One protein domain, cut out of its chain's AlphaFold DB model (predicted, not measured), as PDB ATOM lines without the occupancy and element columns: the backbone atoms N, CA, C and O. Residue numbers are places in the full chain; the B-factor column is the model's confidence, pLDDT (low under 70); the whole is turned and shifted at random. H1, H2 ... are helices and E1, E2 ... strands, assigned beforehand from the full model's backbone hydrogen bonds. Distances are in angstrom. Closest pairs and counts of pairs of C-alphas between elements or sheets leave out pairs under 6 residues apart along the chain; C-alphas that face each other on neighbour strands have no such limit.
ATOM      1  N   SER A 129     -53.270 -65.866 163.148       80.75
ATOM      2  CA  SER A 129     -53.916 -67.172 163.351       80.75
ATOM      3  C   SER A 129     -54.446 -67.814 162.062       80.75
ATOM      4  O   SER A 129     -54.782 -68.996 162.067       80.75
ATOM      5  N   TYR A 130     -54.503 -67.060 160.961       85.00
ATOM      6  CA  TYR A 130     -54.787 -67.564 159.619       85.00
ATOM      7  C   TYR A 130     -53.552 -67.578 158.717       85.00
ATOM      8  O   TYR A 130     -53.726 -67.780 157.514       85.00
ATOM      9  N   ASP A 131     -52.337 -67.357 159.218       84.19
ATOM     10  CA  ASP A 131     -51.124 -67.523 158.413       84.19
ATOM     11  C   ASP A 131     -50.958 -68.979 157.980       84.19
ATOM     12  O   ASP A 131     -51.522 -69.904 158.572       84.19
ATOM     13  N   TYR A 132     -50.226 -69.193 156.889       85.25
ATOM     14  CA  TYR A 132     -49.988 -70.542 156.404       85.25
ATOM     15  C   TYR A 132     -48.670 -70.647 155.640       85.25
ATOM     16  O   TYR A 132     -48.440 -69.924 154.669       85.25
ATOM     17  N   ASP A 133     -47.844 -71.608 156.044       90.00
ATOM     18  CA  ASP A 133     -46.585 -71.933 155.385       90.00
ATOM     19  C   ASP A 133     -46.814 -72.956 154.260       90.00
ATOM     20  O   ASP A 133     -47.041 -74.140 154.514       90.00
ATOM     21  N   PHE A 134     -46.764 -72.511 152.999       91.69
ATOM     22  CA  PHE A 134     -46.794 -73.411 151.845       91.69
ATOM     23  C   PHE A 134     -45.391 -73.699 151.283       91.69
ATOM     24  O   PHE A 134     -45.291 -74.370 150.255       91.69
ATOM     25  N   THR A 135     -44.304 -73.232 151.911       88.06
ATOM     26  CA  THR A 135     -42.934 -73.331 151.362       88.06
ATOM     27  C   THR A 135     -42.478 -74.778 151.165       88.06
ATOM     28  O   THR A 135     -41.822 -75.100 150.175       88.06
ATOM     29  N   GLY A 136     -42.879 -75.671 152.074       88.44
ATOM     30  CA  GLY A 136     -42.606 -77.108 151.998       88.44
ATOM     31  C   GLY A 136     -43.643 -77.918 151.217       88.44
ATOM     32  O   GLY A 136     -43.462 -79.123 151.049       88.44
ATOM     33  N   ILE A 137     -44.734 -77.299 150.754       91.50
ATOM     34  CA  ILE A 137     -45.838 -78.020 150.117       91.50
ATOM     35  C   ILE A 137     -45.570 -78.197 148.631       91.50
ATOM     36  O   ILE A 137     -45.287 -77.248 147.902       91.50
ATOM     37  N   ARG A 138     -45.712 -79.444 148.185       88.81
ATOM     38  CA  ARG A 138     -45.703 -79.841 146.781       88.81
ATOM     39  C   ARG A 138     -46.863 -80.798 146.577       88.81
ATOM     40  O   ARG A 138     -46.789 -81.957 146.970       88.81
ATOM     41  N   ASP A 139     -47.941 -80.294 146.006       84.81
ATOM     42  CA  ASP A 139     -49.084 -81.098 145.609       84.81
ATOM     43  C   ASP A 139     -49.574 -80.649 144.229       84.81
ATOM     44  O   ASP A 139     -49.230 -79.565 143.755       84.81
ATOM     45  N   ASN A 140     -50.340 -81.524 143.584       83.06
ATOM     46  CA  ASN A 140     -51.038 -81.242 142.331       83.06
ATOM     47  C   ASN A 140     -52.557 -81.239 142.564       83.06
ATOM     48  O   ASN A 140     -53.327 -81.591 141.670       83.06
ATOM     49  N   ALA A 141     -52.993 -80.948 143.794       89.94
ATOM     50  CA  ALA A 141     -54.408 -80.953 144.115       89.94
ATOM     51  C   ALA A 141     -55.093 -79.752 143.451       89.94
ATOM     52  O   ALA A 141     -54.541 -78.654 143.367       89.94
ATOM     53  N   VAL A 142     -56.319 -79.968 142.977       91.69
ATOM     54  CA  VAL A 142     -57.134 -78.914 142.374       91.69
ATOM     55  C   VAL A 142     -57.895 -78.206 143.485       91.69
ATOM     56  O   VAL A 142     -58.611 -78.849 144.253       91.69
ATOM     57  N   PHE A 143     -57.726 -76.888 143.580       95.19
ATOM     58  CA  PHE A 143     -58.437 -76.049 144.535       95.19
ATOM     59  C   PHE A 143     -59.405 -75.130 143.807       95.19
ATOM     60  O   PHE A 143     -59.052 -74.509 142.809       95.19
ATOM     61  N   GLU A 144     -60.600 -74.996 144.364       95.44
ATOM     62  CA  GLU A 144     -61.660 -74.147 143.847       95.44
ATOM     63  C   GLU A 144     -62.139 -73.164 144.903       95.44
ATOM     64  O   GLU A 144     -62.280 -73.503 146.084       95.44
ATOM     65  N   ARG A 145     -62.414 -71.936 144.472       95.88
ATOM     66  CA  ARG A 145     -63.123 -70.932 145.265       95.88
ATOM     67  C   ARG A 145     -64.105 -70.221 144.354       95.88
ATOM     68  O   ARG A 145     -63.756 -69.877 143.231       95.88
ATOM     69  N   GLY A 146     -65.326 -70.008 144.829       94.94
ATOM     70  CA  GLY A 146     -66.359 -69.291 144.077       94.94
ATOM     71  C   GLY A 146     -66.727 -69.953 142.748       94.94
ATOM     72  O   GLY A 146     -67.095 -69.254 141.809       94.94
ATOM     73  N   GLY A 147     -66.586 -71.280 142.663       94.50
ATOM     74  CA  GLY A 147     -66.836 -72.064 141.451       94.50
ATOM     75  C   GLY A 147     -65.698 -72.049 140.427       94.50
ATOM     76  O   GLY A 147     -65.879 -72.581 139.342       94.50
ATOM     77  N   GLU A 148     -64.546 -71.456 140.755       95.06
ATOM     78  CA  GLU A 148     -63.409 -71.300 139.840       95.06
ATOM     79  C   GLU A 148     -62.155 -71.957 140.416       95.06
ATOM     80  O   GLU A 148     -61.843 -71.805 141.604       95.06
ATOM     81  N   THR A 149     -61.397 -72.647 139.566       95.88
ATOM     82  CA  THR A 149     -60.112 -73.238 139.952       95.88
ATOM     83  C   THR A 149     -59.037 -72.170 140.120       95.88
ATOM     84  O   THR A 149     -58.980 -71.213 139.352       95.88
ATOM     85  N   TYR A 150     -58.132 -72.359 141.080       95.75
ATOM     86  CA  TYR A 150     -56.965 -71.499 141.263       95.75
ATOM     87  C   TYR A 150     -55.735 -72.295 141.706       95.75
ATOM     88  O   TYR A 150     -55.832 -73.389 142.265       95.75
ATOM     89  N   THR A 151     -54.554 -71.726 141.475       95.19
ATOM     90  CA  THR A 151     -53.283 -72.345 141.873       95.19
ATOM     91  C   THR A 151     -53.066 -72.184 143.375       95.19
ATOM     92  O   THR A 151     -52.932 -71.059 143.846       95.19
ATOM     93  N   ARG A 152     -52.975 -73.279 144.144       95.62
ATOM     94  CA  ARG A 152     -52.544 -73.215 145.554       95.62
ATOM     95  C   ARG A 152     -51.151 -72.572 145.629       95.62
ATOM     96  O   ARG A 152     -50.303 -72.911 144.807       95.62
ATOM     97  N   PRO A 153     -50.866 -71.695 146.609       95.88
ATOM     98  CA  PRO A 153     -49.598 -70.972 146.662       95.88
ATOM     99  C   PRO A 153     -48.416 -71.814 147.172       95.88
ATOM    100  O   PRO A 153     -47.656 -71.373 148.023       95.88
ATOM    101  N   CYS A 154     -48.246 -73.032 146.655       95.31
ATOM    102  CA  CYS A 154     -47.124 -73.924 146.942       95.31
ATOM    103  C   CYS A 154     -45.781 -73.219 146.697       95.31
ATOM    104  O   CYS A 154     -45.583 -72.592 145.656       95.31
ATOM    105  N   GLY A 155     -44.858 -73.316 147.656       93.12
ATOM    106  CA  GLY A 155     -43.574 -72.611 147.633       93.12
ATOM    107  C   GLY A 155     -43.599 -71.189 148.208       93.12
ATOM    108  O   GLY A 155     -42.549 -70.557 148.257       93.12
ATOM    109  N   TRP A 156     -44.753 -70.690 148.663       94.31
ATOM    110  CA  TRP A 156     -44.890 -69.353 149.250       94.31
ATOM    111  C   TRP A 156     -45.266 -69.422 150.728       94.31
ATOM    112  O   TRP A 156     -45.994 -70.310 151.166       94.31
ATOM    113  N   TYR A 157     -44.843 -68.438 151.508       89.88
ATOM    114  CA  TYR A 157     -45.419 -68.196 152.824       89.88
ATOM    115  C   TYR A 157     -46.592 -67.224 152.687       89.88
ATOM    116  O   TYR A 157     -46.472 -66.221 151.985       89.88
ATOM    117  N   ARG A 158     -47.728 -67.492 153.339       93.12
ATOM    118  CA  ARG A 158     -48.890 -66.592 153.333       93.12
ATOM    119  C   ARG A 158     -49.093 -65.950 154.697       93.12
ATOM    120  O   ARG A 158     -49.456 -66.641 155.645       93.12
ATOM    121  N   PHE A 159     -49.027 -64.626 154.722       84.38
ATOM    122  CA  PHE A 159     -49.553 -63.803 155.806       84.38
ATOM    123  C   PHE A 159     -51.016 -63.486 155.544       84.38
ATOM    124  O   PHE A 159     -51.364 -62.988 154.471       84.38
ATOM    125  N   ALA A 160     -51.892 -63.773 156.493       87.19
ATOM    126  CA  ALA A 160     -53.293 -63.414 156.394       87.19
ATOM    127  C   ALA A 160     -53.498 -61.939 156.726       87.19
ATOM    128  O   ALA A 160     -53.007 -61.440 157.735       87.19
ATOM    129  N   LEU A 161     -54.282 -61.250 155.903       86.00
ATOM    130  CA  LEU A 161     -54.727 -59.894 156.191       86.00
ATOM    131  C   LEU A 161     -55.968 -59.939 157.086       86.00
ATOM    132  O   LEU A 161     -56.815 -60.826 156.955       86.00
ATOM    133  N   LYS A 162     -56.108 -58.963 157.982       84.19
ATOM    134  CA  LYS A 162     -57.301 -58.802 158.815       84.19
ATOM    135  C   LYS A 162     -58.415 -58.175 157.986       84.19
ATOM    136  O   LYS A 162     -58.427 -56.979 157.706       84.19
ATOM    137  N   VAL A 163     -59.323 -59.036 157.539       88.69
ATOM    138  CA  VAL A 163     -60.394 -58.693 156.589       88.69
ATOM    139  C   VAL A 163     -61.788 -59.082 157.071       88.69
ATOM    140  O   VAL A 163     -62.768 -58.758 156.403       88.69
ATOM    141  N   LEU A 164     -61.879 -59.778 158.207       88.75
ATOM    142  CA  LEU A 164     -63.158 -60.081 158.838       88.75
ATOM    143  C   LEU A 164     -63.814 -58.775 159.281       88.75
ATOM    144  O   LEU A 164     -63.158 -57.936 159.893       88.75
ATOM    145  N   ASP A 165     -65.080 -58.615 158.909       88.94
ATOM    146  CA  ASP A 165     -65.925 -57.460 159.226       88.94
ATOM    147  C   ASP A 165     -65.372 -56.121 158.701       88.94
ATOM    148  O   ASP A 165     -65.794 -55.046 159.118       88.94
ATOM    149  N   LYS A 166     -64.437 -56.180 157.739       85.94
ATOM    150  CA  LYS A 166     -63.822 -55.004 157.104       85.94
ATOM    151  C   LYS A 166     -64.710 -54.363 156.031       85.94
ATOM    152  O   LYS A 166     -64.519 -53.196 155.700       85.94
ATOM    153  N   TYR A 167     -65.629 -55.127 155.443       88.56
ATOM    154  CA  TYR A 167     -66.441 -54.707 154.301       88.56
ATOM    155  C   TYR A 167     -67.925 -54.671 154.676       88.56
ATOM    156  O   TYR A 167     -68.397 -55.534 155.414       88.56
ATOM    157  N   GLU A 168     -68.656 -53.685 154.149       88.44
ATOM    158  CA  GLU A 168     -70.065 -53.417 154.493       88.44
ATOM    159  C   GLU A 168     -71.004 -54.593 154.183       88.44
ATOM    160  O   GLU A 168     -71.992 -54.807 154.878       88.44
ATOM    161  N   ASP A 169     -70.678 -55.394 153.167       90.69
ATOM    162  CA  ASP A 169     -71.427 -56.589 152.759       90.69
ATOM    163  C   ASP A 169     -71.035 -57.860 153.546       90.69
ATOM    164  O   ASP A 169     -71.430 -58.977 153.194       90.69
ATOM    165  N   GLY A 170     -70.270 -57.705 154.631       92.06
ATOM    166  CA  GLY A 170     -69.884 -58.771 155.547       92.06
ATOM    167  C   GLY A 170     -68.823 -59.724 154.985       92.06
ATOM    168  O   GLY A 170     -67.992 -59.365 154.154       92.06
ATOM    169  N   ASN A 171     -68.830 -60.974 155.465       93.50
ATOM    170  CA  ASN A 171     -67.769 -61.965 155.205       93.50
ATOM    171  C   ASN A 171     -68.155 -63.058 154.190       93.50
ATOM    172  O   ASN A 171     -67.408 -64.024 154.009       93.50
ATOM    173  N   GLY A 172     -69.314 -62.940 153.528       92.81
ATOM    174  CA  GLY A 172     -69.817 -63.954 152.588       92.81
ATOM    175  C   GLY A 172     -68.840 -64.252 151.444       92.81
ATOM    176  O   GLY A 172     -68.623 -65.409 151.093       92.81
ATOM    177  N   TRP A 173     -68.137 -63.227 150.960       94.75
ATOM    178  CA  TRP A 173     -67.107 -63.317 149.919       94.75
ATOM    179  C   TRP A 173     -65.917 -64.234 150.274       94.75
ATOM    180  O   TRP A 173     -65.256 -64.749 149.370       94.75
ATOM    181  N   LEU A 174     -65.638 -64.474 151.563       93.38
ATOM    182  CA  LEU A 174     -64.617 -65.431 152.017       93.38
ATOM    183  C   LEU A 174     -65.132 -66.873 152.091       93.38
ATOM    184  O   LEU A 174     -64.328 -67.790 152.276       93.38
ATOM    185  N   GLY A 175     -66.450 -67.068 152.003       89.00
ATOM    186  CA  GLY A 175     -67.101 -68.336 152.316       89.00
ATOM    187  C   GLY A 175     -67.177 -68.620 153.820       89.00
ATOM    188  O   GLY A 175     -67.322 -69.771 154.213       89.00
ATOM    189  N   ALA A 176     -67.054 -67.595 154.674       78.75
ATOM    190  CA  ALA A 176     -66.977 -67.750 156.134       78.75
ATOM    191  C   ALA A 176     -68.309 -68.151 156.800       78.75
ATOM    192  O   ALA A 176     -68.325 -68.548 157.961       78.75
ATOM    193  N   GLN A 177     -69.430 -68.035 156.083       70.81
ATOM    194  CA  GLN A 177     -70.776 -68.274 156.616       70.81
ATOM    195  C   GLN A 177     -71.222 -69.743 156.526       70.81
ATOM    196  O   GLN A 177     -72.286 -70.087 157.036       70.81
ATOM    197  N   MET A 178     -70.445 -70.611 155.870       74.00
ATOM    198  CA  MET A 178     -70.820 -72.005 155.624       74.00
ATOM    199  C   MET A 178     -69.665 -72.953 155.941       74.00
ATOM    200  O   MET A 178     -68.503 -72.660 155.655       74.00
ATOM    201  N   ALA A 179     -69.989 -74.123 156.495       75.56
ATOM    202  CA  ALA A 179     -69.015 -75.194 156.650       75.56
ATOM    203  C   ALA A 179     -68.558 -75.674 155.267       75.56
ATOM    204  O   ALA A 179     -69.375 -75.974 154.393       75.56
ATOM    205  N   ARG A 180     -67.241 -75.745 155.063       85.06
ATOM    206  CA  ARG A 180     -66.665 -76.270 153.829       85.06
ATOM    207  C   ARG A 180     -66.513 -77.786 153.950       85.06
ATOM    208  O   ARG A 180     -65.832 -78.258 154.853       85.06
ATOM    209  N   ASN A 181     -67.108 -78.531 153.019       81.88
ATOM    210  CA  ASN A 181     -67.066 -80.001 153.015       81.88
ATOM    211  C   ASN A 181     -65.662 -80.568 152.747       81.88
ATOM    212  O   ASN A 181     -65.328 -81.649 153.221       81.88
ATOM    213  N   SER A 182     -64.836 -79.841 151.988       87.44
ATOM    214  CA  SER A 182     -63.437 -80.177 151.709       87.44
ATOM    215  C   SER A 182     -62.614 -78.904 151.549       87.44
ATOM    216  O   SER A 182     -63.056 -77.968 150.888       87.44
ATOM    217  N   VAL A 183     -61.380 -78.879 152.055       85.75
ATOM    218  CA  VAL A 183     -60.450 -77.740 151.907       85.75
ATOM    219  C   VAL A 183     -60.226 -77.314 150.446       85.75
ATOM    220  O   VAL A 183     -59.907 -76.149 150.182       85.75
ATOM    221  N   THR A 184     -60.438 -78.233 149.501       90.88
ATOM    222  CA  THR A 184     -60.275 -78.015 148.060       90.88
ATOM    223  C   THR A 184     -61.512 -77.458 147.362       90.88
ATOM    224  O   THR A 184     -61.357 -76.840 146.320       90.88
ATOM    225  N   GLN A 185     -62.718 -77.625 147.906       92.38
ATOM    226  CA  GLN A 185     -63.967 -77.335 147.184       92.38
ATOM    227  C   GLN A 185     -64.549 -75.974 147.520       92.38
ATOM    228  O   GLN A 185     -64.363 -75.499 148.638       92.38
ATOM    229  N   SER A 186     -65.311 -75.393 146.590       93.62
ATOM    230  CA  SER A 186     -66.007 -74.123 146.808       93.62
ATOM    231  C   SER A 186     -67.162 -74.216 147.817       93.62
ATOM    232  O   SER A 186     -67.717 -75.290 148.045       93.62
ATOM    233  N   VAL A 187     -67.574 -73.073 148.373       92.88
ATOM    234  CA  VAL A 187     -68.871 -72.910 149.060       92.88
ATOM    235  C   VAL A 187     -69.743 -71.867 148.347       92.88
ATOM    236  O   VAL A 187     -69.199 -70.930 147.756       92.88
ATOM    237  N   PRO A 188     -71.085 -71.988 148.386       90.81
ATOM    238  CA  PRO A 188     -71.975 -71.003 147.777       90.81
ATOM    239  C   PRO A 188     -71.720 -69.575 148.279       90.81
ATOM    240  O   PRO A 188     -71.547 -69.346 149.473       90.81
ATOM    241  N   GLY A 189     -71.721 -68.610 147.358       89.12
ATOM    242  CA  GLY A 189     -71.599 -67.181 147.665       89.12
ATOM    243  C   GLY A 189     -70.171 -66.661 147.868       89.12
ATOM    244  O   GLY A 189     -69.977 -65.443 147.857       89.12
ATOM    245  N   GLU A 190     -69.166 -67.532 147.993       94.88
ATOM    246  CA  GLU A 190     -67.781 -67.070 148.075       94.88
ATOM    247  C   GLU A 190     -67.273 -66.552 146.723       94.88
ATOM    248  O   GLU A 190     -67.736 -66.946 145.653       94.88
ATOM    249  N   TRP A 191     -66.294 -65.657 146.773       97.50
ATOM    250  CA  TRP A 191     -65.692 -65.079 145.578       97.50
ATOM    251  C   TRP A 191     -64.523 -65.939 145.068       97.50
ATOM    252  O   TRP A 191     -63.798 -66.537 145.874       97.50
ATOM    253  N   PRO A 192     -64.281 -65.992 143.745       97.69
ATOM    254  CA  PRO A 192     -63.097 -66.628 143.182       97.69
ATOM    255  C   PRO A 192     -61.779 -66.119 143.758       97.69
ATOM    256  O   PRO A 192     -61.647 -64.942 144.098       97.69
ATOM    257  N   ALA A 193     -60.793 -67.010 143.877       97.75
ATOM    258  CA  ALA A 193     -59.437 -66.635 144.268       97.75
ATOM    259  C   ALA A 193     -58.670 -66.065 143.069       97.75
ATOM    260  O   ALA A 193     -58.748 -66.611 141.973       97.75
ATOM    261  N   SER A 194     -57.880 -65.020 143.290       98.12
ATOM    262  CA  SER A 194     -56.927 -64.528 142.294       98.12
ATOM    263  C   SER A 194     -55.665 -63.970 142.945       98.12
ATOM    264  O   SER A 194     -55.576 -63.844 144.166       98.12
ATOM    265  N   TYR A 195     -54.676 -63.640 142.128       98.56
ATOM    266  CA  TYR A 195     -53.362 -63.165 142.522       98.56
ATOM    267  C   TYR A 195     -53.018 -61.879 141.782       98.56
ATOM    268  O   TYR A 195     -53.332 -61.739 140.601       98.56
ATOM    269  N   HIS A 196     -52.372 -60.946 142.476       97.81
ATOM    270  CA  HIS A 196     -51.849 -59.707 141.909       97.81
ATOM    271  C   HIS A 196     -50.371 -59.561 142.274       97.81
ATOM    272  O   HIS A 196     -50.032 -59.354 143.443       97.81
ATOM    273  N   GLY A 197     -49.496 -59.692 141.278       96.25
ATOM    274  CA  GLY A 197     -48.072 -59.414 141.427       96.25
ATOM    275  C   GLY A 197     -47.788 -57.924 141.349       96.25
ATOM    276  O   GLY A 197     -48.339 -57.225 140.502       96.25
ATOM    277  N   THR A 198     -46.936 -57.439 142.245       92.19
ATOM    278  CA  THR A 198     -46.526 -56.034 142.294       92.19
ATOM    279  C   THR A 198     -45.178 -55.909 143.010       92.19
ATOM    280  O   THR A 198     -44.570 -56.909 143.390       92.19
ATOM    281  N   ASN A 199     -44.666 -54.691 143.172       86.06
ATOM    282  CA  ASN A 199     -43.487 -54.437 144.001       86.06
ATOM    283  C   ASN A 199     -43.860 -54.296 145.490       86.06
ATOM    284  O   ASN A 199     -45.038 -54.189 145.837       86.06
ATOM    285  N   LYS A 200     -42.850 -54.260 146.372       81.31
ATOM    286  CA  LYS A 200     -43.016 -54.077 147.828       81.31
ATOM    287  C   LYS A 200     -43.958 -52.909 148.162       81.31
ATOM    288  O   LYS A 200     -44.965 -53.111 148.838       81.31
ATOM    289  N   ASP A 201     -43.703 -51.731 147.594       77.75
ATOM    290  CA  ASP A 201     -44.502 -50.519 147.836       77.75
ATOM    291  C   ASP A 201     -45.958 -50.648 147.379       77.75
ATOM    292  O   ASP A 201     -46.878 -50.166 148.042       77.75
ATOM    293  N   GLY A 202     -46.185 -51.288 146.232       81.25
ATOM    294  CA  GLY A 202     -47.515 -51.557 145.706       81.25
ATOM    295  C   GLY A 202     -48.289 -52.479 146.639       81.25
ATOM    296  O   GLY A 202     -49.412 -52.153 147.022       81.25
ATOM    297  N   ALA A 203     -47.663 -53.576 147.075       82.31
ATOM    298  CA  ALA A 203     -48.266 -54.508 148.021       82.31
ATOM    299  C   ALA A 203     -48.659 -53.789 149.322       82.31
ATOM    300  O   ALA A 203     -49.798 -53.920 149.763       82.31
ATOM    301  N   MET A 204     -47.777 -52.952 149.877       72.62
ATOM    302  CA  MET A 204     -48.065 -52.154 151.078       72.62
ATOM    303  C   MET A 204     -49.243 -51.195 150.905       72.62
ATOM    304  O   MET A 204     -50.100 -51.088 151.778       72.62
ATOM    305  N   LYS A 205     -49.281 -50.443 149.802       76.25
ATOM    306  CA  LYS A 205     -50.361 -49.475 149.558       76.25
ATOM    307  C   LYS A 205     -51.708 -50.182 149.450       76.25
ATOM    308  O   LYS A 205     -52.705 -49.694 149.980       76.25
ATOM    309  N   ILE A 206     -51.722 -51.354 148.824       82.25
ATOM    310  CA  ILE A 206     -52.936 -52.146 148.660       82.25
ATOM    311  C   ILE A 206     -53.396 -52.751 149.994       82.25
ATOM    312  O   ILE A 206     -54.589 -52.687 150.298       82.25
ATOM    313  N   THR A 207     -52.491 -53.292 150.823       75.50
ATOM    314  CA  THR A 207     -52.879 -53.841 152.138       75.50
ATOM    315  C   THR A 207     -53.483 -52.776 153.057       75.50
ATOM    316  O   THR A 207     -54.390 -53.089 153.834       75.50
ATOM    317  N   LYS A 208     -53.054 -51.511 152.921       68.06
ATOM    318  CA  LYS A 208     -53.592 -50.376 153.687       68.06
ATOM    319  C   LYS A 208     -55.035 -50.011 153.326       68.06
ATOM    320  O   LYS A 208     -55.755 -49.551 154.205       68.06
ATOM    321  N   GLY A 209     -55.508 -50.215 152.092       68.69
ATOM    322  CA  GLY A 209     -56.805 -49.631 151.722       68.69
ATOM    323  C   GLY A 209     -57.547 -50.261 150.556       68.69
ATOM    324  O   GLY A 209     -58.682 -50.714 150.740       68.69
ATOM    325  N   TYR A 210     -56.962 -50.192 149.362       82.44
ATOM    326  CA  TYR A 210     -57.630 -50.517 148.103       82.44
ATOM    327  C   TYR A 210     -56.623 -50.607 146.946       82.44
ATOM    328  O   TYR A 210     -55.460 -50.222 147.076       82.44
ATOM    329  N   TYR A 211     -57.078 -51.121 145.807       91.38
ATOM    330  CA  TYR A 211     -56.296 -51.203 144.582       91.38
ATOM    331  C   TYR A 211     -56.429 -49.934 143.738       91.38
ATOM    332  O   TYR A 211     -57.525 -49.405 143.569       91.38
ATOM    333  N   LYS A 212     -55.317 -49.504 143.134       88.50
ATOM    334  CA  LYS A 212     -55.291 -48.479 142.082       88.50
ATOM    335  C   LYS A 212     -54.917 -49.123 140.740       88.50
ATOM    336  O   LYS A 212     -54.140 -50.083 140.742       88.50
ATOM    337  N   PRO A 213     -55.445 -48.630 139.608       88.38
ATOM    338  CA  PRO A 213     -55.118 -49.171 138.297       88.38
ATOM    339  C   PRO A 213     -53.647 -48.934 137.936       88.38
ATOM    340  O   PRO A 213     -53.037 -47.933 138.317       88.38
ATOM    341  N   GLY A 214     -53.068 -49.881 137.196       83.38
ATOM    342  CA  GLY A 214     -51.698 -49.780 136.690       83.38
ATOM    343  C   GLY A 214     -51.612 -48.949 135.405       83.38
ATOM    344  O   GLY A 214     -52.552 -48.907 134.617       83.38
ATOM    345  N   SER A 215     -50.452 -48.344 135.137       81.75
ATOM    346  CA  SER A 215     -50.258 -47.441 133.988       81.75
ATOM    347  C   SER A 215     -50.251 -48.120 132.611       81.75
ATOM    348  O   SER A 215     -50.457 -47.445 131.608       81.75
ATOM    349  N   ARG A 216     -50.001 -49.436 132.535       81.19
ATOM    350  CA  ARG A 216     -49.814 -50.157 131.260       81.19
ATOM    351  C   ARG A 216     -51.111 -50.343 130.461       81.19
ATOM    352  O   ARG A 216     -51.037 -50.383 129.241       81.19
ATOM    353  N   ALA A 217     -52.254 -50.501 131.138       85.19
ATOM    354  CA  ALA A 217     -53.593 -50.661 130.549       85.19
ATOM    355  C   ALA A 217     -53.690 -51.617 129.328       85.19
ATOM    356  O   ALA A 217     -54.434 -51.348 128.389       85.19
ATOM    357  N   ALA A 218     -52.944 -52.732 129.331       84.69
ATOM    358  CA  ALA A 218     -52.712 -53.570 128.142       84.69
ATOM    359  C   ALA A 218     -53.987 -54.138 127.486       84.69
ATOM    360  O   ALA A 218     -54.038 -54.258 126.267       84.69
ATOM    361  N   TYR A 219     -54.998 -54.455 128.292       87.94
ATOM    362  CA  TYR A 219     -56.298 -54.994 127.877       87.94
ATOM    363  C   TYR A 219     -57.458 -54.126 128.391       87.94
ATOM    364  O   TYR A 219     -58.577 -54.599 128.559       87.94
ATOM    365  N   GLY A 220     -57.172 -52.856 128.699       89.75
ATOM    366  CA  GLY A 220     -58.088 -51.940 129.374       89.75
ATOM    367  C   GLY A 220     -57.475 -51.321 130.629       89.75
ATOM    368  O   GLY A 220     -56.543 -51.860 131.236       89.75
ATOM    369  N   THR A 221     -57.982 -50.156 131.022       92.12
ATOM    370  CA  THR A 221     -57.538 -49.495 132.253       92.12
ATOM    371  C   THR A 221     -58.204 -50.165 133.448       92.12
ATOM    372  O   THR A 221     -59.411 -50.401 133.422       92.12
ATOM    373  N   GLY A 222     -57.424 -50.529 134.466       94.12
ATOM    374  CA  GLY A 222     -57.975 -51.227 135.617       94.12
ATOM    375  C   GLY A 222     -56.964 -52.006 136.446       94.12
ATOM    376  O   GLY A 222     -55.743 -51.828 136.351       94.12
ATOM    377  N   ILE A 223     -57.512 -52.883 137.281       95.38
ATOM    378  CA  ILE A 223     -56.791 -53.736 138.219       95.38
ATOM    379  C   ILE A 223     -56.765 -55.156 137.658       95.38
ATOM    380  O   ILE A 223     -57.805 -55.796 137.497       95.38
ATOM    381  N   TYR A 224     -55.562 -55.651 137.391       95.94
ATOM    382  CA  TYR A 224     -55.339 -56.982 136.838       95.94
ATOM    383  C   TYR A 224     -55.104 -58.003 137.945       95.94
ATOM    384  O   TYR A 224     -54.379 -57.737 138.901       95.94
ATOM    385  N   SER A 225     -55.676 -59.191 137.807       97.44
ATOM    386  CA  SER A 225     -55.365 -60.343 138.649       97.44
ATOM    387  C   SER A 225     -55.516 -61.640 137.859       97.44
ATOM    388  O   SER A 225     -55.998 -61.628 136.733       97.44
ATOM    389  N   THR A 226     -55.091 -62.762 138.427       97.81
ATOM    390  CA  THR A 226     -55.123 -64.065 137.747       97.81
ATOM    391  C   THR A 226     -55.328 -65.202 138.749       97.81
ATOM    392  O   THR A 226     -54.799 -65.109 139.857       97.81
ATOM    393  N   PRO A 227     -56.064 -66.284 138.439       97.06
ATOM    394  CA  PRO A 227     -56.114 -67.467 139.302       97.06
ATOM    395  C   PRO A 227     -54.803 -68.278 139.266       97.06
ATOM    396  O   PRO A 227     -54.607 -69.175 140.093       97.06
ATOM    397  N   ASN A 228     -53.893 -67.966 138.337       95.88
ATOM    398  CA  ASN A 228     -52.609 -68.634 138.166       95.88
ATOM    399  C   ASN A 228     -51.485 -67.857 138.866       95.88
ATOM    400  O   ASN A 228     -51.050 -66.796 138.417       95.88
ATOM    401  N   LEU A 229     -50.975 -68.406 139.969       96.06
ATOM    402  CA  LEU A 229     -49.941 -67.739 140.761       96.06
ATOM    403  C   LEU A 229     -48.640 -67.511 139.980       96.06
ATOM    404  O   LEU A 229     -47.966 -66.516 140.229       96.06
ATOM    405  N   LYS A 230     -48.298 -68.379 139.019       94.62
ATOM    406  CA  LYS A 230     -47.075 -68.214 138.214       94.62
ATOM    407  C   LYS A 230     -47.139 -66.953 137.357       94.62
ATOM    408  O   LYS A 230     -46.173 -66.205 137.319       94.62
ATOM    409  N   TYR A 231     -48.295 -66.670 136.758       95.50
ATOM    410  CA  TYR A 231     -48.489 -65.436 135.995       95.50
ATOM    411  C   TYR A 231     -48.414 -64.202 136.892       95.50
ATOM    412  O   TYR A 231     -47.796 -63.215 136.517       95.50
ATOM    413  N   ALA A 232     -48.975 -64.249 138.104       97.00
ATOM    414  CA  ALA A 232     -48.812 -63.145 139.049       97.00
ATOM    415  C   ALA A 232     -47.348 -62.963 139.488       97.00
ATOM    416  O   ALA A 232     -46.899 -61.830 139.636       97.00
ATOM    417  N   GLU A 233     -46.589 -64.047 139.669       96.81
ATOM    418  CA  GLU A 233     -45.170 -63.989 140.038       96.81
ATOM    419  C   GLU A 233     -44.324 -63.225 139.005       96.81
ATOM    420  O   GLU A 233     -43.424 -62.488 139.402       96.81
ATOM    421  N   GLU A 234     -44.642 -63.312 137.709       95.25
ATOM    422  CA  GLU A 234     -43.948 -62.572 136.637       95.25
ATOM    423  C   GLU A 234     -44.056 -61.043 136.777       95.25
ATOM    424  O   GLU A 234     -43.176 -60.310 136.325       95.25
ATOM    425  N   TYR A 235     -45.106 -60.546 137.439       94.12
ATOM    426  CA  TYR A 235     -45.281 -59.119 137.738       94.12
ATOM    427  C   TYR A 235     -44.741 -58.719 139.115       94.12
ATOM    428  O   TYR A 235     -44.713 -57.529 139.446       94.12
ATOM    429  N   SER A 236     -44.320 -59.691 139.928       94.00
ATOM    430  CA  SER A 236     -43.710 -59.428 141.226       94.00
ATOM    431  C   SER A 236     -42.269 -58.962 141.053       94.00
ATOM    432  O   SER A 236     -41.461 -59.627 140.404       94.00
ATOM    433  N   ARG A 237     -41.933 -57.811 141.644       92.56
ATOM    434  CA  ARG A 237     -40.556 -57.300 141.623       92.56
ATOM    435  C   ARG A 237     -39.788 -57.794 142.837       92.56
ATOM    436  O   ARG A 237     -40.297 -57.731 143.955       92.56
ATOM    437  N   GLU A 238     -38.557 -58.222 142.590       93.00
ATOM    438  CA  GLU A 238     -37.613 -58.608 143.633       93.00
ATOM    439  C   GLU A 238     -37.230 -57.408 144.500       93.00
ATOM    440  O   GLU A 238     -37.110 -56.280 144.012       93.00
ATOM    441  N   PHE A 239     -37.047 -57.650 145.793       80.56
ATOM    442  CA  PHE A 239     -36.513 -56.676 146.737       80.56
ATOM    443  C   PHE A 239     -35.619 -57.369 147.762       80.56
ATOM    444  O   PHE A 239     -35.850 -58.527 148.106       80.56
ATOM    445  N   THR A 240     -34.619 -56.647 148.259       80.25
ATOM    446  CA  THR A 240     -33.711 -57.148 149.292       80.25
ATOM    447  C   THR A 240     -34.216 -56.766 150.678       80.25
ATOM    448  O   THR A 240     -34.634 -55.628 150.899       80.25
ATOM    449  N   ASP A 241     -34.165 -57.712 151.609       71.88
ATOM    450  CA  ASP A 241     -34.427 -57.510 153.032       71.88
ATOM    451  C   ASP A 241     -33.526 -58.470 153.825       71.88
ATOM    452  O   ASP A 241     -33.477 -59.653 153.504       71.88
ATOM    453  N   ASN A 242     -32.770 -57.976 154.813       71.75
ATOM    454  CA  ASN A 242     -31.852 -58.797 155.624       71.75
ATOM    455  C   ASN A 242     -30.947 -59.739 154.791       71.75
ATOM    456  O   ASN A 242     -30.919 -60.949 155.019       71.75
ATOM    457  N   ASP A 243     -30.265 -59.187 153.780       80.06
ATOM    458  CA  ASP A 243     -29.364 -59.898 152.848       80.06
ATOM    459  C   ASP A 243     -30.001 -61.029 152.022       80.06
ATOM    460  O   ASP A 243     -29.309 -61.806 151.362       80.06
ATOM    461  N   LYS A 244     -31.331 -61.101 152.007       79.44
ATOM    462  CA  LYS A 244     -32.103 -62.062 151.222       79.44
ATOM    463  C   LYS A 244     -32.958 -61.354 150.188       79.44
ATOM    464  O   LYS A 244     -33.390 -60.219 150.390       79.44
ATOM    465  N   ILE A 245     -33.211 -62.035 149.076       83.62
ATOM    466  CA  ILE A 245     -34.028 -61.522 147.978       83.62
ATOM    467  C   ILE A 245     -35.417 -62.142 148.074       83.62
ATOM    468  O   ILE A 245     -35.563 -63.356 148.218       83.62
ATOM    469  N   PHE A 246     -36.445 -61.304 147.975       86.00
ATOM    470  CA  PHE A 246     -37.836 -61.713 148.103       86.00
ATOM    471  C   PHE A 246     -38.700 -61.234 146.947       86.00
ATOM    472  O   PHE A 246     -38.470 -60.174 146.369       86.00
ATOM    473  N   LYS A 247     -39.767 -61.989 146.686       91.75
ATOM    474  CA  LYS A 247     -40.918 -61.580 145.874       91.75
ATOM    475  C   LYS A 247     -42.176 -61.511 146.725       91.75
ATOM    476  O   LYS A 247     -42.340 -62.279 147.675       91.75
ATOM    477  N   VAL A 248     -43.085 -60.615 146.341       89.81
ATOM    478  CA  VAL A 248     -44.391 -60.427 146.985       89.81
ATOM    479  C   VAL A 248     -45.546 -60.506 145.987       89.81
ATOM    480  O   VAL A 248     -45.511 -59.903 144.912       89.81
ATOM    481  N   VAL A 249     -46.600 -61.232 146.355       97.69
ATOM    482  CA  VAL A 249     -47.850 -61.326 145.589       97.69
ATOM    483  C   VAL A 249     -49.026 -61.160 146.540       97.69
ATOM    484  O   VAL A 249     -49.044 -61.741 147.620       97.69
ATOM    485  N   LEU A 250     -50.045 -60.398 146.149       97.50
ATOM    486  CA  LEU A 250     -51.289 -60.347 146.910       97.50
ATOM    487  C   LEU A 250     -52.241 -61.446 146.465       97.50
ATOM    488  O   LEU A 250     -52.514 -61.603 145.278       97.50
ATOM    489  N   GLN A 251     -52.756 -62.186 147.439       98.06
ATOM    490  CA  GLN A 251     -53.822 -63.153 147.258       98.06
ATOM    491  C   GLN A 251     -55.171 -62.487 147.537       98.06
ATOM    492  O   GLN A 251     -55.396 -61.892 148.595       98.06
ATOM    493  N   ASN A 252     -56.077 -62.630 146.580       98.06
ATOM    494  CA  ASN A 252     -57.315 -61.884 146.483       98.06
ATOM    495  C   ASN A 252     -58.537 -62.783 146.397       98.06
ATOM    496  O   ASN A 252     -58.475 -63.942 145.985       98.06
ATOM    497  N   ARG A 253     -59.670 -62.176 146.722       97.50
ATOM    498  CA  ARG A 253     -61.000 -62.602 146.311       97.50
ATOM    499  C   ARG A 253     -61.545 -61.573 145.332       97.50
ATOM    500  O   ARG A 253     -61.501 -60.379 145.629       97.50
ATOM    501  N   ILE A 254     -62.040 -62.013 144.182       97.88
ATOM    502  CA  ILE A 254     -62.547 -61.127 143.126       97.88
ATOM    503  C   ILE A 254     -64.050 -61.310 142.942       97.88
ATOM    504  O   ILE A 254     -64.540 -62.431 142.897       97.88
ATOM    505  N   ASN A 255     -64.792 -60.215 142.822       97.69
ATOM    506  CA  ASN A 255     -66.228 -60.260 142.599       97.69
ATOM    507  C   ASN A 255     -66.513 -60.732 141.162       97.69
ATOM    508  O   ASN A 255     -66.221 -59.994 140.214       97.69
ATOM    509  N   PRO A 256     -67.124 -61.914 140.964       96.00
ATOM    510  CA  PRO A 256     -67.329 -62.461 139.626       96.00
ATOM    511  C   PRO A 256     -68.275 -61.601 138.776       96.00
ATOM    512  O   PRO A 256     -68.182 -61.631 137.557       96.00
ATOM    513  N   LYS A 257     -69.146 -60.789 139.397       96.19
ATOM    514  CA  LYS A 257     -70.086 -59.906 138.685       96.19
ATOM    515  C   LYS A 257     -69.430 -58.654 138.102       96.19
ATOM    516  O   LYS A 257     -69.994 -58.049 137.200       96.19
ATOM    517  N   LYS A 258     -68.283 -58.238 138.646       96.50
ATOM    518  CA  LYS A 258     -67.552 -57.033 138.213       96.50
ATOM    519  C   LYS A 258     -66.307 -57.354 137.385       96.50
ATOM    520  O   LYS A 258     -65.706 -56.465 136.792       96.50
ATOM    521  N   ARG A 259     -65.914 -58.624 137.359       95.31
ATOM    522  CA  ARG A 259     -64.741 -59.120 136.649       95.31
ATOM    523  C   ARG A 259     -65.004 -59.267 135.157       95.31
ATOM    524  O   ARG A 259     -65.970 -59.909 134.757       95.31
ATOM    525  N   LYS A 260     -64.055 -58.799 134.350       95.38
ATOM    526  CA  LYS A 260     -63.908 -59.190 132.949       95.38
ATOM    527  C   LYS A 260     -62.808 -60.231 132.804       95.38
ATOM    528  O   LYS A 260     -61.756 -60.117 133.431       95.38
ATOM    529  N   ILE A 261     -63.063 -61.247 131.991       94.19
ATOM    530  CA  ILE A 261     -62.042 -62.199 131.549       94.19
ATOM    531  C   ILE A 261     -61.438 -61.628 130.271       94.19
ATOM    532  O   ILE A 261     -62.183 -61.280 129.355       94.19
ATOM    533  N   VAL A 262     -60.114 -61.503 130.227       91.75
ATOM    534  CA  VAL A 262     -59.387 -61.038 129.042       91.75
ATOM    535  C   VAL A 262     -59.457 -62.142 127.976       91.75
ATOM    536  O   VAL A 262     -58.959 -63.240 128.226       91.75
ATOM    537  N   PRO A 263     -60.077 -61.905 126.803       85.81
ATOM    538  CA  PRO A 263     -60.269 -62.953 125.795       85.81
ATOM    539  C   PRO A 263     -58.960 -63.557 125.273       85.81
ATOM    540  O   PRO A 263     -58.902 -64.748 124.982       85.81
ATOM    541  N   GLU A 264     -57.910 -62.743 125.167       85.44
ATOM    542  CA  GLU A 264     -56.602 -63.137 124.642       85.44
ATOM    543  C   GLU A 264     -55.836 -64.048 125.604       85.44
ATOM    544  O   GLU A 264     -55.023 -64.863 125.168       85.44
ATOM    545  N   ILE A 265     -56.081 -63.910 126.910       85.06
ATOM    546  CA  ILE A 265     -55.473 -64.742 127.945       85.06
ATOM    547  C   ILE A 265     -56.545 -65.042 129.006       85.06
ATOM    548  O   ILE A 265     -56.716 -64.245 129.926       85.06
ATOM    549  N   PRO A 266     -57.257 -66.184 128.921       79.25
ATOM    550  CA  PRO A 266     -58.400 -66.496 129.794       79.25
ATOM    551  C   PRO A 266     -58.106 -66.465 131.305       79.25
ATOM    552  O   PRO A 266     -58.996 -66.225 132.121       79.25
ATOM    553  N   ASP A 267     -56.842 -66.656 131.681       87.81
ATOM    554  CA  ASP A 267     -56.381 -66.570 133.067       87.81
ATOM    555  C   ASP A 267     -56.074 -65.132 133.519       87.81
ATOM    556  O   ASP A 267     -55.648 -64.927 134.652       87.81
ATOM    557  N   TYR A 268     -56.257 -64.116 132.675       92.00
ATOM    558  CA  TYR A 268     -56.138 -62.712 133.059       92.00
ATOM    559  C   TYR A 268     -57.516 -62.131 133.306       92.00
ATOM    560  O   TYR A 268     -58.406 -62.137 132.456       92.00
ATOM    561  N   TRP A 269     -57.684 -61.605 134.508       96.19
ATOM    562  CA  TRP A 269     -58.925 -61.036 134.989       96.19
ATOM    563  C   TRP A 269     -58.732 -59.552 135.252       96.19
ATOM    564  O   TRP A 269     -57.779 -59.147 135.919       96.19
ATOM    565  N   LEU A 270     -59.660 -58.747 134.751       96.19
ATOM    566  CA  LEU A 270     -59.623 -57.297 134.825       96.19
ATOM    567  C   LEU A 270     -60.838 -56.782 135.596       96.19
ATOM    568  O   LEU A 270     -61.981 -57.099 135.266       96.19
ATOM    569  N   ILE A 271     -60.584 -55.968 136.616       97.00
ATOM    570  CA  ILE A 271     -61.561 -55.010 137.134       97.00
ATOM    571  C   ILE A 271     -61.292 -53.695 136.416       97.00
ATOM    572  O   ILE A 271     -60.265 -53.065 136.669       97.00
ATOM    573  N   GLU A 272     -62.169 -53.312 135.498       95.38
ATOM    574  CA  GLU A 272     -62.016 -52.060 134.760       95.38
ATOM    575  C   GLU A 272     -62.270 -50.842 135.639       95.38
ATOM    576  O   GLU A 272     -63.144 -50.856 136.503       95.38
ATOM    577  N   THR A 273     -61.529 -49.778 135.359       93.75
ATOM    578  CA  THR A 273     -61.731 -48.449 135.933       93.75
ATOM    579  C   THR A 273     -61.895 -47.427 134.818       93.75
ATOM    580  O   THR A 273     -61.327 -47.552 133.728       93.75
ATOM    581  N   THR A 274     -62.674 -46.392 135.095       91.88
ATOM    582  CA  THR A 274     -62.827 -45.214 134.239       91.88
ATOM    583  C   THR A 274     -61.860 -44.104 134.652       91.88
ATOM    584  O   THR A 274     -61.356 -44.063 135.778       91.88
ATOM    585  N   LYS A 275     -61.616 -43.152 133.744       88.81
ATOM    586  CA  LYS A 275     -60.773 -41.986 134.044       88.81
ATOM    587  C   LYS A 275     -61.418 -41.033 135.040       88.81
ATOM    588  O   LYS A 275     -60.711 -40.277 135.698       88.81
ATOM    589  N   GLU A 276     -62.736 -41.058 135.140       89.06
ATOM    590  CA  GLU A 276     -63.521 -40.299 136.101       89.06
ATOM    591  C   GLU A 276     -63.367 -40.900 137.499       89.06
ATOM    592  O   GLU A 276     -63.042 -40.166 138.428       89.06
ATOM    593  N   GLU A 277     -63.491 -42.225 137.636       90.44
ATOM    594  CA  GLU A 277     -63.244 -42.924 138.905       90.44
ATOM    595  C   GLU A 277     -61.799 -42.726 139.384       90.44
ATOM    596  O   GLU A 277     -61.570 -42.515 140.565       90.44
ATOM    597  N   GLU A 278     -60.812 -42.726 138.482       88.75
ATOM    598  CA  GLU A 278     -59.398 -42.510 138.835       88.75
ATOM    599  C   GLU A 278     -59.084 -41.121 139.411       88.75
ATOM    600  O   GLU A 278     -58.050 -40.959 140.063       88.75
ATOM    601  N   LYS A 279     -59.938 -40.119 139.162       91.06
ATOM    602  CA  LYS A 279     -59.749 -38.748 139.666       91.06
ATOM    603  C   LYS A 279     -60.245 -38.567 141.098       91.06
ATOM    604  O   LYS A 279     -59.821 -37.617 141.751       91.06
ATOM    605  N   ASP A 280     -61.123 -39.447 141.568       93.06
ATOM    606  CA  ASP A 280     -61.732 -39.379 142.892       93.06
ATOM    607  C   ASP A 280     -61.331 -40.617 143.704       93.06
ATOM    608  O   ASP A 280     -61.738 -41.747 143.423       93.06
ATOM    609  N   GLU A 281     -60.488 -40.410 144.720       88.69
ATOM    610  CA  GLU A 281     -59.961 -41.514 145.522       88.69
ATOM    611  C   GLU A 281     -61.040 -42.287 146.282       88.69
ATOM    612  O   GLU A 281     -60.878 -43.494 146.473       88.69
ATOM    613  N   ASP A 282     -62.123 -41.640 146.711       90.19
ATOM    614  CA  ASP A 282     -63.184 -42.299 147.473       90.19
ATOM    615  C   ASP A 282     -64.063 -43.143 146.554       90.19
ATOM    616  O   ASP A 282     -64.402 -44.285 146.887       90.19
ATOM    617  N   VAL A 283     -64.344 -42.637 145.350       93.88
ATOM    618  CA  VAL A 283     -65.010 -43.407 144.295       93.88
ATOM    619  C   VAL A 283     -64.162 -44.619 143.906       93.88
ATOM    620  O   VAL A 283     -64.674 -45.743 143.894       93.88
ATOM    621  N   LEU A 284     -62.861 -44.437 143.659       92.06
ATOM    622  CA  LEU A 284     -61.958 -45.536 143.309       92.06
ATOM    623  C   LEU A 284     -61.821 -46.556 144.447       92.06
ATOM    624  O   LEU A 284     -61.839 -47.767 144.210       92.06
ATOM    625  N   ARG A 285     -61.716 -46.084 145.694       90.75
ATOM    626  CA  ARG A 285     -61.667 -46.928 146.893       90.75
ATOM    627  C   ARG A 285     -62.921 -47.781 146.999       90.75
ATOM    628  O   ARG A 285     -62.808 -48.997 147.179       90.75
ATOM    629  N   LYS A 286     -64.103 -47.176 146.860       92.62
ATOM    630  CA  LYS A 286     -65.384 -47.888 146.883       92.62
ATOM    631  C   LYS A 286     -65.468 -48.909 145.753       92.62
ATOM    632  O   LYS A 286     -65.716 -50.085 146.019       92.62
ATOM    633  N   HIS A 287     -65.165 -48.493 144.520       94.81
ATOM    634  CA  HIS A 287     -65.140 -49.379 143.360       94.81
ATOM    635  C   HIS A 287     -64.240 -50.593 143.622       94.81
ATOM    636  O   HIS A 287     -64.685 -51.734 143.510       94.81
ATOM    637  N   SER A 288     -62.987 -50.365 144.027       94.25
ATOM    638  CA  SER A 288     -62.035 -51.437 144.311       94.25
ATOM    639  C   SER A 288     -62.549 -52.380 145.399       94.25
ATOM    640  O   SER A 288     -62.518 -53.590 145.186       94.25
ATOM    641  N   ARG A 289     -63.051 -51.867 146.531       94.19
ATOM    642  CA  ARG A 289     -63.529 -52.691 147.657       94.19
ATOM    643  C   ARG A 289     -64.759 -53.536 147.300       94.19
ATOM    644  O   ARG A 289     -64.933 -54.620 147.854       94.19
ATOM    645  N   GLU A 290     -65.589 -53.092 146.364       95.75
ATOM    646  CA  GLU A 290     -66.723 -53.866 145.841       95.75
ATOM    647  C   GLU A 290     -66.321 -54.895 144.764       95.75
ATOM    648  O   GLU A 290     -67.100 -55.802 144.454       95.75
ATOM    649  N   SER A 291     -65.127 -54.754 144.181       97.19
ATOM    650  CA  SER A 291     -64.670 -55.524 143.018       97.19
ATOM    651  C   SER A 291     -63.594 -56.564 143.343       97.19
ATOM    652  O   SER A 291     -63.628 -57.666 142.802       97.19
ATOM    653  N   ILE A 292     -62.622 -56.241 144.198       97.56
ATOM    654  CA  ILE A 292     -61.471 -57.100 144.503       97.56
ATOM    655  C   ILE A 292     -60.914 -56.805 145.900       97.56
ATOM    656  O   ILE A 292     -60.698 -55.655 146.280       97.56
ATOM    657  N   ARG A 293     -60.676 -57.860 146.682       96.44
ATOM    658  CA  ARG A 293     -60.295 -57.765 148.099       96.44
ATOM    659  C   ARG A 293     -59.039 -58.583 148.375       96.44
ATOM    660  O   ARG A 293     -59.083 -59.801 148.185       96.44
ATOM    661  N   PRO A 294     -57.941 -57.964 148.842       95.38
ATOM    662  CA  PRO A 294     -56.775 -58.712 149.281       95.38
ATOM    663  C   PRO A 294     -57.073 -59.343 150.639       95.38
ATOM    664  O   PRO A 294     -57.560 -58.668 151.541       95.38
ATOM    665  N   TYR A 295     -56.775 -60.632 150.794       95.00
ATOM    666  CA  TYR A 295     -56.913 -61.345 152.072       95.00
ATOM    667  C   TYR A 295     -55.634 -62.071 152.500       95.00
ATOM    668  O   TYR A 295     -55.542 -62.551 153.630       95.00
ATOM    669  N   GLY A 296     -54.639 -62.151 151.618       93.75
ATOM    670  CA  GLY A 296     -53.329 -62.690 151.942       93.75
ATOM    671  C   GLY A 296     -52.213 -61.926 151.246       93.75
ATOM    672  O   GLY A 296     -52.379 -61.454 150.123       93.75
ATOM    673  N   LEU A 297     -51.069 -61.837 151.910       92.50
ATOM    674  CA  LEU A 297     -49.804 -61.406 151.335       92.50
ATOM    675  C   LEU A 297     -48.902 -62.635 151.246       92.50
ATOM    676  O   LEU A 297     -48.608 -63.272 152.254       92.50
ATOM    677  N   LEU A 298     -48.519 -62.997 150.028       95.19
ATOM    678  CA  LEU A 298     -47.611 -64.098 149.750       95.19
ATOM    679  C   LEU A 298     -46.188 -63.564 149.659       95.19
ATOM    680  O   LEU A 298     -45.940 -62.612 148.920       95.19
ATOM    681  N   LEU A 299     -45.270 -64.205 150.371       90.19
ATOM    682  CA  LEU A 299     -43.844 -63.906 150.364       90.19
ATOM    683  C   LEU A 299     -43.061 -65.156 149.959       90.19
ATOM    684  O   LEU A 299     -43.360 -66.258 150.423       90.19
ATOM    685  N   LYS A 300     -42.061 -64.985 149.100       91.00
ATOM    686  CA  LYS A 300     -41.174 -66.062 148.654       91.00
ATOM    687  C   LYS A 300     -39.738 -65.562 148.614       91.00
ATOM    688  O   LYS A 300     -39.482 -64.532 147.999       91.00
ATOM    689  N   GLU A 301     -38.844 -66.284 149.281       88.12
ATOM    690  CA  GLU A 301     -37.389 -66.133 149.139       88.12
ATOM    691  C   GLU A 301     -36.983 -66.680 147.760       88.12
ATOM    692  O   GLU A 301     -37.473 -67.745 147.366       88.12
ATOM    693  N   VAL A 302     -36.179 -65.918 147.014       88.38
ATOM    694  CA  VAL A 302     -35.732 -66.243 145.644       88.38
ATOM    695  C   VAL A 302     -34.435 -67.034 145.666       88.38
ATOM    696  O   VAL A 302     -33.519 -66.634 146.414       88.38
TER     697      VAL A 302
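This is residues 129 to 302 of the 302 residues of an uncharacterized protein of Acipenser ruthenus (UniProt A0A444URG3). Look first for a strongly twisted sheet built on two long antiparallel strands, E7 and E9, with E4 and E6 along one side of E7, E3 beside E9, helix H1 over one face and helix H2 over the opposite face. Two small two-stranded sheets, E1 with E2 and E5 with E8, sit beside E4, and helix H3 leads directly into E9. The printed part has 174 residues with three named helices and nine named strands, in the order E1 E2 E3 E4 H1 E5 H2 E6 E7 E8 H3 E9; the neighbour pairs in the sheets are antiparallel. The class is mixed, helices and strands, with 73 residues in named elements, under half. The whole is compact, with a radius of gyration of the C-alphas of 15.6 A and a rounded outline of 45 by 43 by 34 A.

Find C-alpha 244 at (-32.103, -62.062, 151.222); from there E7, residues 244 to 254, runs 31.5 A to C-alpha 254 at (-62.547, -61.127, 143.126). E9, residues 292 to 301, covers 26.1 A, bends by 61 degrees at residue 295 and ends at C-alpha 301, (-37.389, -66.133, 149.139). In the same sheet are E3, residues 157 to 160, E4, residues 193 to 197, 13.8 A, and E6, residues 239 to 241. The small sheets are E1, residues 143 to 145, with E2, residues 148 to 150, and E5, residues 222 to 225, with E8, residues 269 to 272. The helices are H1, residues 200 to 208, 12.6 A, H2, residues 229 to 234, 8.9 A, and H3, residues 281 to 291, 15.0 A.

Begin at E7: N 249 and O 298 of E9 are 3.0 A apart, within hydrogen-bond range. On the other side of E7, N 196 of E4 and O 250 are 2.9 A apart, and in the hairpin E6 and E7, N 246 and O 239 are 2.8 A apart. E3 and E9 are antiparallel neighbours, with N 159 and O 297 within hydrogen-bond range at 2.8 A. H1 is on this sheet at a height of 8.4 A, over E7 and only just over E9, with 3 C-alphas; its closest C-alpha pair with E7 is Lys 200 and Val 248, 6.6 A. H2, on the opposite face at a height of 6.8 A, is only just over E4, with 3 C-alphas; their closest C-alphas are Gly 197 and Ala 232, 4.5 A. H3 only grazes the sheet with residues 288 to 291. Further out, the closest C-alphas of E4 and E5 are those of His 196 and Ser 225, 4.8 A apart, and E5 and E8 are antiparallel neighbours, with N 223 and O 271 within hydrogen-bond range at 2.8 A. In the hairpin E1 and E2, N 145 and O 148 are 2.9 A apart; the closest C-alphas of E1 and E4 are Arg 145 and Ala 193, 5.7 A. In H1, H2 and H3 every O i to N i+4 pair is within hydrogen-bond range.

The two C-alphas farthest apart are those of Gly 136 and Glu 276, 45.2 A. The printed part has no cut and ends at residue 302, the chain's last. The long links are E3 to E4, 32 residues, E7 to E8, 14, and H1 to E5, 13. The mean pLDDT of the printed part is 90.0; look for values under 70 at residues 208 to 209.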